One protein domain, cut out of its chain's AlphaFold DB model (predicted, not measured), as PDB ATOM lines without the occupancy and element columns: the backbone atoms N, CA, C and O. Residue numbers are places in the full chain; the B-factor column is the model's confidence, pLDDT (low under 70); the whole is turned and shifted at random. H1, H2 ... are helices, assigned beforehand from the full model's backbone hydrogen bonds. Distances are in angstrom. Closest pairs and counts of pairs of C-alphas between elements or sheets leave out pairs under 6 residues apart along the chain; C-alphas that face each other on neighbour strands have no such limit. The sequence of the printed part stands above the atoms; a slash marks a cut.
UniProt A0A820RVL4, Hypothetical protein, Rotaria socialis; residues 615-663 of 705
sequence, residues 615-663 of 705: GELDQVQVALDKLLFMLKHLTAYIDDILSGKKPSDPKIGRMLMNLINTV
ATOM      1  N   GLY A 615     235.848 138.343 133.179       80.25
ATOM      2  CA  GLY A 615     234.777 137.695 133.934       80.25
ATOM      3  C   GLY A 615     234.931 137.967 135.433       80.25
ATOM      4  O   GLY A 615     236.041 138.193 135.911       80.25
ATOM      5  N   GLU A 616     233.833 137.947 136.187       80.56
ATOM      6  CA  GLU A 616     233.855 138.238 137.631       80.56
ATOM      7  C   GLU A 616     234.846 137.336 138.387       80.56
ATOM      8  O   GLU A 616     235.605 137.810 139.229       80.56
ATOM      9  N   LEU A 617     234.914 136.048 138.028       86.06
ATOM     10  CA  LEU A 617     235.869 135.101 138.613       86.06
ATOM     11  C   LEU A 617     237.322 135.412 138.233       86.06
ATOM     12  O   LEU A 617     238.205 135.336 139.087       86.06
ATOM     13  N   ASP A 618     237.566 135.816 136.985       83.25
ATOM     14  CA  ASP A 618     238.906 136.179 136.519       83.25
ATOM     15  C   ASP A 618     239.415 137.428 137.256       83.25
ATOM     16  O   ASP A 618     240.587 137.507 137.621       83.25
ATOM     17  N   GLN A 619     238.533 138.396 137.535       82.50
ATOM     18  CA  GLN A 619     238.866 139.584 138.331       82.50
ATOM     19  C   GLN A 619     239.288 139.215 139.751       82.50
ATOM     20  O   GLN A 619     240.289 139.732 140.251       82.50
ATOM     21  N   VAL A 620     238.551 138.299 140.388       88.44
ATOM     22  CA  VAL A 620     238.888 137.800 141.728       88.44
ATOM     23  C   VAL A 620     240.230 137.075 141.705       88.44
ATOM     24  O   VAL A 620     241.055 137.313 142.584       88.44
ATOM     25  N   GLN A 621     240.499 136.256 140.685       87.75
ATOM     26  CA  GLN A 621     241.787 135.578 140.543       87.75
ATOM     27  C   GLN A 621     242.944 136.578 140.406       87.75
ATOM     28  O   GLN A 621     243.921 136.487 141.144       87.75
ATOM     29  N   VAL A 622     242.815 137.580 139.531       84.81
ATOM     30  CA  VAL A 622     243.839 138.625 139.354       84.81
ATOM     31  C   VAL A 622     244.062 139.411 140.650       84.81
ATOM     32  O   VAL A 622     245.203 139.725 141.003       84.81
ATOM     33  N   ALA A 623     242.995 139.715 141.392       86.56
ATOM     34  CA  ALA A 623     243.095 140.382 142.686       86.56
ATOM     35  C   ALA A 623     243.808 139.510 143.734       86.56
ATOM     36  O   ALA A 623     244.662 140.019 144.463       86.56
ATOM     37  N   LEU A 624     243.508 138.206 143.782       91.06
ATOM     38  CA  LEU A 624     244.169 137.237 144.660       91.06
ATOM     39  C   LEU A 624     245.653 137.089 144.328       91.06
ATOM     40  O   LEU A 624     246.479 137.117 145.238       91.06
ATOM     41  N   ASP A 625     246.010 137.012 143.047       91.75
ATOM     42  CA  ASP A 625     247.405 136.940 142.606       91.75
ATOM     43  C   ASP A 625     248.175 138.210 142.984       91.75
ATOM     44  O   ASP A 625     249.301 138.140 143.488       91.75
ATOM     45  N   LYS A 626     247.552 139.386 142.828       90.25
ATOM     46  CA  LYS A 626     248.125 140.668 143.260       90.25
ATOM     47  C   LYS A 626     248.300 140.724 144.778       90.25
ATOM     48  O   LYS A 626     249.346 141.171 145.248       90.25
ATOM     49  N   LEU A 627     247.317 140.259 145.549       92.31
ATOM     50  CA  LEU A 627     247.391 140.191 147.011       92.31
ATOM     51  C   LEU A 627     248.511 139.243 147.448       92.31
ATOM     52  O   LEU A 627     249.351 139.619 148.262       92.31
ATOM     53  N   LEU A 628     248.585 138.058 146.851       94.19
ATOM     54  CA  LEU A 628     249.617 137.063 147.121       94.19
ATOM     55  C   LEU A 628     251.012 137.594 146.773       94.19
ATOM     56  O   LEU A 628     251.956 137.377 147.532       94.19
ATOM     57  N   PHE A 629     251.151 138.338 145.675       95.19
ATOM     58  CA  PHE A 629     252.391 139.034 145.335       95.19
ATOM     59  C   PHE A 629     252.769 140.092 146.384       95.19
ATOM     60  O   PHE A 629     253.911 140.112 146.842       95.19
ATOM     61  N   MET A 630     251.820 140.931 146.817       92.81
ATOM     62  CA  MET A 630     252.054 141.930 147.870       92.81
ATOM     63  C   MET A 630     252.439 141.276 149.203       92.81
ATOM     64  O   MET A 630     253.373 141.738 149.855       92.81
ATOM     65  N   LEU A 631     251.782 140.174 149.582       92.44
ATOM     66  CA  LEU A 631     252.119 139.393 150.772       92.44
ATOM     67  C   LEU A 631     253.524 138.801 150.676       92.44
ATOM     68  O   LEU A 631     254.294 138.959 151.613       92.44
ATOM     69  N   LYS A 632     253.892 138.190 149.543       95.44
ATOM     70  CA  LYS A 632     255.251 137.666 149.318       95.44
ATOM     71  C   LYS A 632     256.318 138.755 149.420       95.44
ATOM     72  O   LYS A 632     257.386 138.527 149.981       95.44
ATOM     73  N   HIS A 633     256.041 139.938 148.878       93.62
ATOM     74  CA  HIS A 633     256.955 141.073 148.972       93.62
ATOM     75  C   HIS A 633     257.102 141.559 150.422       93.62
ATOM     76  O   HIS A 633     258.201 141.880 150.870       93.62
ATOM     77  N   LEU A 634     256.001 141.577 151.173       90.69
ATOM     78  CA  LEU A 634     255.977 141.945 152.583       90.69
ATOM     79  C   LEU A 634     256.726 140.912 153.444       90.69
ATOM     80  O   LEU A 634     257.557 141.305 154.258       90.69
ATOM     81  N   THR A 635     256.518 139.608 153.232       91.31
ATOM     82  CA  THR A 635     257.259 138.559 153.952       91.31
ATOM     83  C   THR A 635     258.752 138.637 153.661       91.31
ATOM     84  O   THR A 635     259.544 138.635 154.594       91.31
ATOM     85  N   ALA A 636     259.141 138.833 152.395       93.44
ATOM     86  CA  ALA A 636     260.543 139.020 152.026       93.44
ATOM     87  C   ALA A 636     261.162 140.259 152.699       93.44
ATOM     88  O   ALA A 636     262.306 140.222 153.147       93.44
ATOM     89  N   TYR A 637     260.405 141.354 152.814       90.19
ATOM     90  CA  TYR A 637     260.842 142.548 153.538       90.19
ATOM     91  C   TYR A 637     261.031 142.290 155.043       90.19
ATOM     92  O   TYR A 637     261.996 142.779 155.627       90.19
ATOM     93  N   ILE A 638     260.152 141.503 155.670       89.31
ATOM     94  CA  ILE A 638     260.301 141.102 157.076       89.31
ATOM     95  C   ILE A 638     261.533 140.206 157.253       89.31
ATOM     96  O   ILE A 638     262.314 140.442 158.172       89.31
ATOM     97  N   ASP A 639     261.751 139.240 156.362       92.88
ATOM     98  CA  ASP A 639     262.920 138.353 156.400       92.88
ATOM     99  C   ASP A 639     264.237 139.136 156.230       92.88
ATOM    100  O   ASP A 639     265.233 138.866 156.910       92.88
ATOM    101  N   ASP A 640     264.250 140.165 155.378       92.06
ATOM    102  CA  ASP A 640     265.378 141.093 155.218       92.06
ATOM    103  C   ASP A 640     265.676 141.891 156.501       92.06
ATOM    104  O   ASP A 640     266.841 142.151 156.815       92.06
ATOM    105  N   ILE A 641     264.645 142.282 157.257       92.19
ATOM    106  CA  ILE A 641     264.808 142.974 158.544       92.19
ATOM    107  C   ILE A 641     265.277 141.999 159.626       92.19
ATOM    108  O   ILE A 641     266.200 142.318 160.373       92.19
ATOM    109  N   LEU A 642     264.685 140.803 159.700       89.69
ATOM    110  CA  LEU A 642     265.064 139.765 160.665       89.69
ATOM    111  C   LEU A 642     266.507 139.293 160.459       89.69
ATOM    112  O   LEU A 642     267.218 139.045 161.428       89.69
ATOM    113  N   SER A 643     266.961 139.221 159.206       91.94
ATOM    114  CA  SER A 643     268.355 138.918 158.856       91.94
ATOM    115  C   SER A 643     269.319 140.102 159.031       91.94
ATOM    116  O   SER A 643     270.515 139.952 158.787       91.94
ATOM    117  N   GLY A 644     268.828 141.271 159.456       87.31
ATOM    118  CA  GLY A 644     269.636 142.461 159.734       87.31
ATOM    119  C   GLY A 644     270.152 143.199 158.495       87.31
ATOM    120  O   GLY A 644     270.998 144.080 158.628       87.31
ATOM    121  N   LYS A 645     269.665 142.875 157.287       87.44
ATOM    122  CA  LYS A 645     270.099 143.517 156.030       87.44
ATOM    123  C   LYS A 645     269.517 144.918 155.839       87.44
ATOM    124  O   LYS A 645     270.122 145.733 155.145       87.44
ATOM    125  N   LYS A 646     268.343 145.199 156.417       86.44
ATOM    126  CA  LYS A 646     267.662 146.504 156.359       86.44
ATOM    127  C   LYS A 646     267.301 147.006 157.763       86.44
ATOM    128  O   LYS A 646     266.918 146.192 158.604       86.44
ATOM    129  N   PRO A 647     267.385 148.325 158.025       83.75
ATOM    130  CA  PRO A 647     266.947 148.895 159.294       83.75
ATOM    131  C   PRO A 647     265.428 148.754 159.465       83.75
ATOM    132  O   PRO A 647     264.669 148.862 158.502       83.75
ATOM    133  N   SER A 648     264.989 148.507 160.701       81.50
ATOM    134  CA  SER A 648     263.569 148.371 161.036       81.50
ATOM    135  C   SER A 648     262.888 149.740 161.112       81.50
ATOM    136  O   SER A 648     263.281 150.583 161.921       81.50
ATOM    137  N   ASP A 649     261.838 149.943 160.311       89.50
ATOM    138  CA  ASP A 649     260.997 151.138 160.375       89.50
ATOM    139  C   ASP A 649     259.812 150.941 161.344       89.50
ATOM    140  O   ASP A 649     258.893 150.158 161.064       89.50
ATOM    141  N   PRO A 650     259.730 151.704 162.452       87.12
ATOM    142  CA  PRO A 650     258.674 151.529 163.452       87.12
ATOM    143  C   PRO A 650     257.281 151.900 162.924       87.12
ATOM    144  O   PRO A 650     256.276 151.393 163.422       87.12
ATOM    145  N   LYS A 651     257.190 152.760 161.898       89.44
ATOM    146  CA  LYS A 651     255.915 153.114 161.249       89.44
ATOM    147  C   LYS A 651     255.308 151.917 160.513       89.44
ATOM    148  O   LYS A 651     254.121 151.649 160.684       89.44
ATOM    149  N   ILE A 652     256.125 151.184 159.752       87.88
ATOM    150  CA  ILE A 652     255.687 149.983 159.029       87.88
ATOM    151  C   ILE A 652     255.339 148.882 160.033       87.88
ATOM    152  O   ILE A 652     254.281 148.274 159.913       87.88
ATOM    153  N   GLY A 653     256.139 148.703 161.090       87.62
ATOM    154  CA  GLY A 653     255.826 147.759 162.170       87.62
ATOM    155  C   GLY A 653     254.458 148.004 162.822       87.62
ATOM    156  O   GLY A 653     253.691 147.063 163.019       87.62
ATOM    157  N   ARG A 654     254.095 149.268 163.088       90.06
ATOM    158  CA  ARG A 654     252.757 149.629 163.600       90.06
ATOM    159  C   ARG A 654     251.643 149.318 162.598       90.06
ATOM    160  O   ARG A 654     250.614 148.782 162.995       90.06
ATOM    161  N   MET A 655     251.840 149.621 161.312       89.12
ATOM    162  CA  MET A 655     250.859 149.286 160.269       89.12
ATOM    163  C   MET A 655     250.664 147.773 160.133       89.12
ATOM    164  O   MET A 655     249.530 147.320 160.017       89.12
ATOM    165  N   LEU A 656     251.743 146.988 160.208       88.12
ATOM    166  CA  LEU A 656     251.687 145.525 160.187       88.12
ATOM    167  C   LEU A 656     250.940 144.964 161.396       88.12
ATOM    168  O   LEU A 656     250.099 144.082 161.241       88.12
ATOM    169  N   MET A 657     251.199 145.506 162.587       88.19
ATOM    170  CA  MET A 657     250.479 145.113 163.797       88.19
ATOM    171  C   MET A 657     248.983 145.416 163.673       88.19
ATOM    172  O   MET A 657     248.154 144.573 164.005       88.19
ATOM    173  N   ASN A 658     248.628 146.585 163.133       91.31
ATOM    174  CA  ASN A 658     247.236 146.927 162.862       91.31
ATOM    175  C   ASN A 658     246.611 145.957 161.852       91.31
ATOM    176  O   ASN A 658     245.509 145.481 162.095       91.31
ATOM    177  N   LEU A 659     247.318 145.600 160.776       88.56
ATOM    178  CA  LEU A 659     246.840 144.633 159.784       88.56
ATOM    179  C   LEU A 659     246.550 143.270 160.429       88.56
ATOM    180  O   LEU A 659     245.471 142.716 160.236       88.56
ATOM    181  N   ILE A 660     247.451 142.755 161.265       87.88
ATOM    182  CA  ILE A 660     247.237 141.480 161.968       87.88
ATOM    183  C   ILE A 660     246.067 141.583 162.956       87.88
ATOM    184  O   ILE A 660     245.263 140.660 163.054       87.88
ATOM    185  N   ASN A 661     245.930 142.715 163.650       88.31
ATOM    186  CA  ASN A 661     244.836 142.945 164.592       88.31
ATOM    187  C   ASN A 661     243.470 143.125 163.909       88.31
ATOM    188  O   ASN A 661     242.452 142.902 164.558       88.31
ATOM    189  N   THR A 662     243.424 143.498 162.624       90.81
ATOM    190  CA  THR A 662     242.164 143.542 161.860       90.81
ATOM    191  C   THR A 662     241.631 142.161 161.489       90.81
ATOM    192  O   THR A 662     240.450 142.047 161.171       90.81
ATOM    193  N   VAL A 663     242.457 141.109 161.539       84.12
ATOM    194  CA  VAL A 663     242.006 139.747 161.240       84.12
ATOM    195  C   VAL A 663     241.201 139.215 162.436       84.12
ATOM    196  O   VAL A 663     241.763 139.054 163.525       84.12
TER     197      VAL A 663
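Overview. This is residues 615 to 663 of the 705 residues of the protein "Hypothetical protein" of Rotaria socialis (UniProt A0A820RVL4). One long straight helix, H1, makes the length of the model, and a shorter helix, H2, slants back from its last residues like the short arm of an open, lopsided V, with a gap between the two. The link of residues 643 to 649 joins the arms; residues 615 to 633 and 657 to 663 stand free. The printed part has 49 residues with two named helices, H1 then H2, and no named strand; the class is all helix. It is loose, with a radius of gyration of the C-alphas of 14.0 A, and only just elongated, spanning 43 by 23 by 13 A.

Along the chain. H1, residues 616 to 642, measures 38.8 A from C-alpha 616 at (233.855, 138.238, 137.631) to C-alpha 642 at (265.064, 139.765, 160.665). H2, residues 650 to 662, measures 18.4 A and ends with C-alpha 662 at (242.164, 143.542, 161.860).

Arrangement. H1 and H2 are apart, with no C-alpha of the one within 8 A of the other. In H1 and H2 every O i to N i+4 pair is within hydrogen-bond range.

Size, cuts and confidence. The C-alphas farthest apart, of Gly 615 and Gly 644, are separated by 43.6 A. The printed part has no cut, its link is short, and no printed residue is under 70 in pLDDT.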